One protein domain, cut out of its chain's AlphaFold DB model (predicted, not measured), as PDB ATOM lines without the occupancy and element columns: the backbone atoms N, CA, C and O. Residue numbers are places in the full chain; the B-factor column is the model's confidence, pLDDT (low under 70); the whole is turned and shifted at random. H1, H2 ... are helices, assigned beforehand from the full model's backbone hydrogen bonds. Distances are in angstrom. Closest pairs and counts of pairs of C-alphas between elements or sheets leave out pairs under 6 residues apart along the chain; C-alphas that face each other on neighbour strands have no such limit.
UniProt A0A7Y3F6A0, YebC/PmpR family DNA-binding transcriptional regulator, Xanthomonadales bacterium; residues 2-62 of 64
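What this domain is: This is residues 2 to 62 of the 64 residues of the protein "YebC/PmpR family DNA-binding transcriptional regulator" of Xanthomonadales bacterium (UniProt A0A7Y3F6A0). There is little regular structure here: one long helix, H2, has the unnamed stretch after it folded back along it, and a long arm without named elements leads away to a small helix, H1, at the far end. Residues 4 to 9, with most of H1, stick out at that end, and residues 44 to 49 stick out where the chain turns back after H2. The printed part has 61 residues with two named helices, H1 then H2, and no named strand; its class is all helix, with 21 residues in named elements. It is only just extended, close to loose, with a radius of gyration of the C-alphas of 15.8 A, and elongated, spanning 45 by 28 by 21 A.

How they stand to each other: H2, residues 29 to 43, and H1, residues 2 to 7, are apart. Residues 25 to 26 pair with residues 55 to 56, parallel. In H1 and H2 every O i to N i+4 pair is within hydrogen-bond range.

Where its parts are: H2 measures 21.0 A, from C-alpha 29 at (308.502, 257.755, 183.549) to C-alpha 43 at (296.848, 244.156, 172.670). H1 measures 8.7 A and begins at C-alpha 2, (286.185, 262.989, 155.336).

The domain as a whole: The C-alphas of Glu 7 and Glu 30, the two farthest apart, are 45.6 A apart. The link from H1 to H2 is long, 21 residues. The printed part has no cut, and no printed residue is under 70 in pLDDT.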
ATOM      1  N   VAL A   2     285.154 263.612 156.197       92.50
ATOM      2  CA  VAL A   2     286.185 262.989 155.336       92.50
ATOM      3  C   VAL A   2     285.971 263.300 153.852       92.50
ATOM      4  O   VAL A   2     286.805 263.963 153.257       92.50
ATOM      5  N   SER A   3     284.794 262.977 153.305       92.56
ATOM      6  CA  SER A   3     284.458 263.279 151.903       92.56
ATOM      7  C   SER A   3     284.617 264.761 151.540       92.56
ATOM      8  O   SER A   3     285.094 265.105 150.469       92.56
ATOM      9  N   SER A   4     284.259 265.665 152.455       95.94
ATOM     10  CA  SER A   4     284.406 267.110 152.252       95.94
ATOM     11  C   SER A   4     285.868 267.568 152.295       95.94
ATOM     12  O   SER A   4     286.200 268.572 151.672       95.94
ATOM     13  N   MET A   5     286.734 266.871 153.037       95.56
ATOM     14  CA  MET A   5     288.177 267.125 153.044       95.56
ATOM     15  C   MET A   5     288.816 266.649 151.733       95.56
ATOM     16  O   MET A   5     289.555 267.412 151.116       95.56
ATOM     17  N   GLU A   6     288.448 265.456 151.256       95.69
ATOM     18  CA  GLU A   6     288.898 264.898 149.970       95.69
ATOM     19  C   GLU A   6     288.485 265.790 148.786       95.69
ATOM     20  O   GLU A   6     289.314 266.154 147.953       95.69
ATOM     21  N   GLU A   7     287.224 266.235 148.747       96.62
ATOM     22  CA  GLU A   7     286.719 267.180 147.736       96.62
ATOM     23  C   GLU A   7     287.473 268.521 147.746       96.62
ATOM     24  O   GLU A   7     287.591 269.180 146.710       96.62
ATOM     25  N   ALA A   8     288.013 268.922 148.902       96.94
ATOM     26  CA  ALA A   8     288.839 270.116 149.058       96.94
ATOM     27  C   ALA A   8     290.331 269.882 148.737       96.94
ATOM     28  O   ALA A   8     291.130 270.813 148.861       96.94
ATOM     29  N   GLY A   9     290.724 268.667 148.335       95.88
ATOM     30  CA  GLY A   9     292.117 268.283 148.080       95.88
ATOM     31  C   GLY A   9     292.961 268.115 149.348       95.88
ATOM     32  O   GLY A   9     294.190 268.123 149.273       95.88
ATOM     33  N   LEU A  10     292.315 267.996 150.511       96.56
ATOM     34  CA  LEU A  10     292.941 267.776 151.812       96.56
ATOM     35  C   LEU A  10     292.844 266.291 152.168       96.56
ATOM     36  O   LEU A  10     291.970 265.891 152.933       96.56
ATOM     37  N   GLU A  11     293.732 265.480 151.600       94.62
ATOM     38  CA  GLU A  11     293.752 264.035 151.841       94.62
ATOM     39  C   GLU A  11     294.148 263.728 153.302       94.62
ATOM     40  O   GLU A  11     295.266 264.062 153.714       94.62
ATOM     41  N   PRO A  12     293.265 263.124 154.116       93.88
ATOM     42  CA  PRO A  12     293.601 262.754 155.483       93.88
ATOM     43  C   PRO A  12     294.522 261.528 155.498       93.88
ATOM     44  O   PRO A  12     294.254 260.524 154.850       93.88
ATOM     45  N   ALA A  13     295.591 261.572 156.298       95.50
ATOM     46  CA  ALA A  13     296.503 260.431 156.436       95.50
ATOM     47  C   ALA A  13     295.835 259.206 157.096       95.50
ATOM     48  O   ALA A  13     296.226 258.070 156.835       95.50
ATOM     49  N   ASN A  14     294.838 259.432 157.959       93.25
ATOM     50  CA  ASN A  14     294.022 258.400 158.592       93.25
ATOM     51  C   ASN A  14     292.635 258.974 158.945       93.25
ATOM     52  O   ASN A  14     292.498 260.172 159.205       93.25
ATOM     53  N   SER A  15     291.612 258.119 158.954       93.94
ATOM     54  CA  SER A  15     290.293 258.430 159.500       93.94
ATOM     55  C   SER A  15     289.673 257.172 160.100       93.94
ATOM     56  O   SER A  15     289.344 256.237 159.370       93.94
ATOM     57  N   GLU A  16     289.405 257.192 161.401       91.62
ATOM     58  CA  GLU A  16     288.807 256.069 162.121       91.62
ATOM     59  C   GLU A  16     287.802 256.520 163.188       91.62
ATOM     60  O   GLU A  16     287.761 257.683 163.601       91.62
ATOM     61  N   ILE A  17     286.969 255.578 163.633       93.38
ATOM     62  CA  ILE A  17     286.125 255.749 164.816       93.38
ATOM     63  C   ILE A  17     286.898 255.169 165.996       93.38
ATOM     64  O   ILE A  17     287.199 253.981 166.007       93.38
ATOM     65  N   THR A  18     287.174 256.006 166.989       94.19
ATOM     66  CA  THR A  18     287.982 255.663 168.164       94.19
ATOM     67  C   THR A  18     287.375 256.271 169.431       94.19
ATOM     68  O   THR A  18     286.508 257.153 169.361       94.19
ATOM     69  N   MET A  19     287.810 255.806 170.600       95.31
ATOM     70  CA  MET A  19     287.419 256.372 171.889       95.31
ATOM     71  C   MET A  19     288.442 257.417 172.326       95.31
ATOM     72  O   MET A  19     289.589 257.097 172.618       95.31
ATOM     73  N   ARG A  20     288.005 258.677 172.427       95.06
ATOM     74  CA  ARG A  20     288.833 259.778 172.929       95.06
ATOM     75  C   ARG A  20     288.447 260.127 174.361       95.06
ATOM     76  O   ARG A  20     287.289 260.451 174.627       95.06
ATOM     77  N   ALA A  21     289.417 260.092 175.269       96.75
ATOM     78  CA  ALA A  21     289.210 260.494 176.652       96.75
ATOM     79  C   ALA A  21     288.931 262.004 176.766       96.75
ATOM     80  O   ALA A  21     289.526 262.819 176.062       96.75
ATOM     81  N   THR A  22     288.029 262.385 177.674       97.94
ATOM     82  CA  THR A  22     287.735 263.801 177.973       97.94
ATOM     83  C   THR A  22     288.788 264.433 178.887       97.94
ATOM     84  O   THR A  22     288.962 265.649 178.878       97.94
ATOM     85  N   THR A  23     289.464 263.621 179.701       97.31
ATOM     86  CA  THR A  23     290.476 264.046 180.675       97.31
ATOM     87  C   THR A  23     291.621 263.051 180.690       97.31
ATOM     88  O   THR A  23     291.369 261.844 180.718       97.31
ATOM     89  N   GLU A  24     292.841 263.559 180.762       97.44
ATOM     90  CA  GLU A  24     294.069 262.764 180.797       97.44
ATOM     91  C   GLU A  24     294.634 262.671 182.221       97.44
ATOM     92  O   GLU A  24     294.299 263.478 183.095       97.44
ATOM     93  N   VAL A  25     295.441 261.639 182.466       97.94
ATOM     94  CA  VAL A  25     296.148 261.401 183.728       97.94
ATOM     95  C   VAL A  25     297.638 261.344 183.433       97.94
ATOM     96  O   VAL A  25     298.110 260.363 182.865       97.94
ATOM     97  N   GLU A  26     298.351 262.388 183.844       98.00
ATOM     98  CA  GLU A  26     299.806 262.498 183.725       98.00
ATOM     99  C   GLU A  26     300.505 261.430 184.577       98.00
ATOM    100  O   GLU A  26     300.187 261.252 185.761       98.00
ATOM    101  N   LEU A  27     301.446 260.711 183.966       97.56
ATOM    102  CA  LEU A  27     302.255 259.681 184.610       97.56
ATOM    103  C   LEU A  27     303.724 260.103 184.689       97.56
ATOM    104  O   LEU A  27     304.232 260.839 183.852       97.56
ATOM    105  N   ASP A  28     304.438 259.584 185.688       97.62
ATOM    106  CA  ASP A  28     305.899 259.635 185.688       97.62
ATOM    107  C   ASP A  28     306.497 258.562 184.760       97.62
ATOM    108  O   ASP A  28     305.811 257.639 184.323       97.62
ATOM    109  N   VAL A  29     307.798 258.665 184.471       96.62
ATOM    110  CA  VAL A  29     308.502 257.755 183.549       96.62
ATOM    111  C   VAL A  29     308.407 256.291 183.994       96.62
ATOM    112  O   VAL A  29     308.193 255.396 183.177       96.62
ATOM    113  N   GLU A  30     308.527 256.028 185.299       95.88
ATOM    114  CA  GLU A  30     308.478 254.664 185.836       95.88
ATOM    115  C   GLU A  30     307.087 254.037 185.653       95.88
ATOM    116  O   GLU A  30     306.955 252.876 185.256       95.88
ATOM    117  N   THR A  31     306.038 254.796 185.961       97.00
ATOM    118  CA  THR A  31     304.649 254.351 185.859       97.00
ATOM    119  C   THR A  31     304.208 254.284 184.403       97.00
ATOM    120  O   THR A  31     303.556 253.313 184.026       97.00
ATOM    121  N   GLY A  32     304.628 255.245 183.577       97.06
ATOM    122  CA  GLY A  32     304.430 255.253 182.130       97.06
ATOM    123  C   GLY A  32     304.947 253.968 181.490       97.06
ATOM    124  O   GLY A  32     304.178 253.258 180.849       97.06
ATOM    125  N   GLY A  33     306.191 253.575 181.786       96.38
ATOM    126  CA  GLY A  33     306.767 252.332 181.263       96.38
ATOM    127  C   GLY A  33     306.021 251.066 181.711       96.38
ATOM    128  O   GLY A  33     305.896 250.107 180.949       96.38
ATOM    129  N   LYS A  34     305.474 251.044 182.936       96.75
ATOM    130  CA  LYS A  34     304.629 249.927 183.411       96.75
ATOM    131  C   LYS A  34     303.278 249.887 182.702       96.75
ATOM    132  O   LYS A  34     302.799 248.798 182.395       96.75
ATOM    133  N   VAL A  35     302.664 251.047 182.476       97.00
ATOM    134  CA  VAL A  35     301.387 251.157 181.762       97.00
ATOM    135  C   VAL A  35     301.562 250.754 180.304       97.00
ATOM    136  O   VAL A  35     300.756 249.960 179.841       97.00
ATOM    137  N   LEU A  36     302.632 251.182 179.628       96.56
ATOM    138  CA  LEU A  36     302.953 250.742 178.263       96.56
ATOM    139  C   LEU A  36     303.022 249.216 178.167       96.56
ATOM    140  O   LEU A  36     302.233 248.615 177.451       96.56
ATOM    141  N   LYS A  37     303.835 248.580 179.019       95.94
ATOM    142  CA  LYS A  37     303.951 247.110 179.066       95.94
ATOM    143  C   LYS A  37     302.614 246.419 179.336       95.94
ATOM    144  O   LYS A  37     302.379 245.312 178.869       95.94
ATOM    145  N   PHE A  38     301.743 247.039 180.130       96.62
ATOM    146  CA  PHE A  38     300.409 246.506 180.381       96.62
ATOM    147  C   PHE A  38     299.491 246.638 179.160       96.62
ATOM    148  O   PHE A  38     298.769 245.690 178.865       96.62
ATOM    149  N   LEU A  39     299.526 247.777 178.461       96.25
ATOM    150  CA  LEU A  39     298.770 247.985 177.226       96.25
ATOM    151  C   LEU A  39     299.208 246.988 176.147       96.25
ATOM    152  O   LEU A  39     298.340 246.324 175.593       96.25
ATOM    153  N   ASP A  40     300.514 246.771 175.969       94.88
ATOM    154  CA  ASP A  40     301.054 245.785 175.017       94.88
ATOM    155  C   ASP A  40     300.513 244.373 175.294       94.88
ATOM    156  O   ASP A  40     300.017 243.689 174.403       94.88
ATOM    157  N   ILE A  41     300.526 243.945 176.566       96.81
ATOM    158  CA  ILE A  41     299.991 242.633 176.965       96.81
ATOM    159  C   ILE A  41     298.501 242.517 176.646       96.81
ATOM    160  O   ILE A  41     298.037 241.426 176.321       96.81
ATOM    161  N   LEU A  42     297.738 243.604 176.801       97.25
ATOM    162  CA  LEU A  42     296.323 243.600 176.454       97.25
ATOM    163  C   LEU A  42     296.139 243.473 174.942       97.25
ATOM    164  O   LEU A  42     295.302 242.679 174.538       97.25
ATOM    165  N   GLU A  43     296.916 244.196 174.138       95.38
ATOM    166  CA  GLU A  43     296.848 244.156 172.670       95.38
ATOM    167  C   GLU A  43     297.254 242.796 172.082       95.38
ATOM    168  O   GLU A  43     296.713 242.381 171.059       95.38
ATOM    169  N   ASP A  44     298.138 242.064 172.761       96.94
ATOM    170  CA  ASP A  44     298.570 240.720 172.365       96.94
ATOM    171  C   ASP A  44     297.500 239.629 172.585       96.94
ATOM    172  O   ASP A  44     297.680 238.479 172.171       96.94
ATOM    173  N   LEU A  45     296.388 239.937 173.260       97.62
ATOM    174  CA  LEU A  45     295.321 238.965 173.497       97.62
ATOM    175  C   LEU A  45     294.438 238.803 172.256       97.62
ATOM    176  O   LEU A  45     293.792 239.761 171.833       97.62
ATOM    177  N   ASP A  46     294.286 237.562 171.785       96.69
ATOM    178  CA  ASP A  46     293.464 237.193 170.616       96.69
ATOM    179  C   ASP A  46     292.024 237.755 170.645       96.69
ATOM    180  O   ASP A  46     291.427 238.035 169.604       96.69
ATOM    181  N   ASP A  47     291.450 237.905 171.841       96.88
ATOM    182  CA  ASP A  47     290.066 238.346 172.042       96.88
ATOM    183  C   ASP A  47     289.917 239.875 172.150       96.88
ATOM    184  O   ASP A  47     288.795 240.396 172.131       96.88
ATOM    185  N   THR A  48     291.015 240.623 172.282       96.25
ATOM    186  CA  THR A  48     290.952 242.087 172.364       96.25
ATOM    187  C   THR A  48     290.822 242.697 170.974       96.25
ATOM    188  O   THR A  48     291.480 242.296 170.024       96.25
ATOM    189  N   GLN A  49     289.890 243.640 170.826       93.56
ATOM    190  CA  GLN A  49     289.609 244.281 169.535       93.56
ATOM    191  C   GLN A  49     290.234 245.674 169.430       93.56
ATOM    192  O   GLN A  49     290.621 246.095 168.346       93.56
ATOM    193  N   ALA A  50     290.279 246.403 170.545       94.38
ATOM    194  CA  ALA A  50     290.913 247.707 170.663       94.38
ATOM    195  C   ALA A  50     291.142 248.029 172.144       94.38
ATOM    196  O   ALA A  50     290.285 247.723 172.984       94.38
ATOM    197  N   VAL A  51     292.262 248.678 172.449       95.50
ATOM    198  CA  VAL A  51     292.612 249.155 173.789       95.50
ATOM    199  C   VAL A  51     292.663 250.680 173.755       95.50
ATOM    200  O   VAL A  51     293.183 251.279 172.820       95.50
ATOM    201  N   TYR A  52     292.086 251.319 174.772       96.19
ATOM    202  CA  TYR A  52     292.084 252.773 174.908       96.19
ATOM    203  C   TYR A  52     292.467 253.139 176.335       96.19
ATOM    204  O   TYR A  52     292.005 252.513 177.289       96.19
ATOM    205  N   SER A  53     293.272 254.184 176.476       96.88
ATOM    206  CA  SER A  53     293.715 254.708 177.761       96.88
ATOM    207  C   SER A  53     293.587 256.226 177.773       96.88
ATOM    208  O   SER A  53     293.554 256.870 176.727       96.88
ATOM    209  N   ASN A  54     293.497 256.795 178.969       97.75
ATOM    210  CA  ASN A  54     293.622 258.230 179.195       97.75
ATOM    211  C   ASN A  54     294.949 258.596 179.881       97.75
ATOM    212  O   ASN A  54     295.068 259.692 180.425       97.75
ATOM    213  N   ALA A  55     295.901 257.663 179.924       97.19
ATOM    214  CA  ALA A  55     297.242 257.911 180.426       97.19
ATOM    215  C   ALA A  55     297.978 258.881 179.495       97.19
ATOM    216  O   ALA A  55     298.082 258.622 178.298       97.19
ATOM    217  N   ASP A  56     298.492 259.962 180.067       97.50
ATOM    218  CA  ASP A  56     299.453 260.853 179.428       97.50
ATOM    219  C   ASP A  56     300.852 260.387 179.843       97.50
ATOM    220  O   ASP A  56     301.210 260.404 181.027       97.50
ATOM    221  N   ILE A  57     301.569 259.820 178.875       96.94
ATOM    222  CA  ILE A  57     302.804 259.069 179.084       96.94
ATOM    223  C   ILE A  57     303.961 259.939 178.593       96.94
ATOM    224  O   ILE A  57     303.961 260.319 177.423       96.94
ATOM    225  N   PRO A  58     304.956 260.241 179.446       96.31
ATOM    226  CA  PRO A  58     306.087 261.061 179.038       96.31
ATOM    227  C   PRO A  58     306.910 260.339 177.965       96.31
ATOM    228  O   PRO A  58     307.113 259.127 178.055       96.31
ATOM    229  N   ASP A  59     307.419 261.087 176.983       95.44
ATOM    230  CA  ASP A  59     308.187 260.543 175.854       95.44
ATOM    231  C   ASP A  59     309.371 259.677 176.323       95.44
ATOM    232  O   ASP A  59     309.677 258.658 175.710       95.44
ATOM    233  N   GLU A  60     310.010 260.020 177.449       94.62
ATOM    234  CA  GLU A  60     311.136 259.254 177.999       94.62
ATOM    235  C   GLU A  60     310.756 257.858 178.521       94.62
ATOM    236  O   GLU A  60     311.643 257.049 178.794       94.62
ATOM    237  N   ALA A  61     309.462 257.572 178.711       93.56
ATOM    238  CA  ALA A  61     308.978 256.255 179.125       93.56
ATOM    239  C   ALA A  61     308.896 255.251 177.970       93.56
ATOM    240  O   ALA A  61     308.849 254.045 178.222       93.56
ATOM    241  N   TYR A  62     308.870 255.736 176.729       89.81
ATOM    242  CA  TYR A  62     308.944 254.895 175.544       89.81
ATOM    243  C   TYR A  62     310.409 254.459 175.375       89.81
ATOM    244  O   TYR A  62     311.250 255.218 174.898       89.81
TER     245      TYR A  62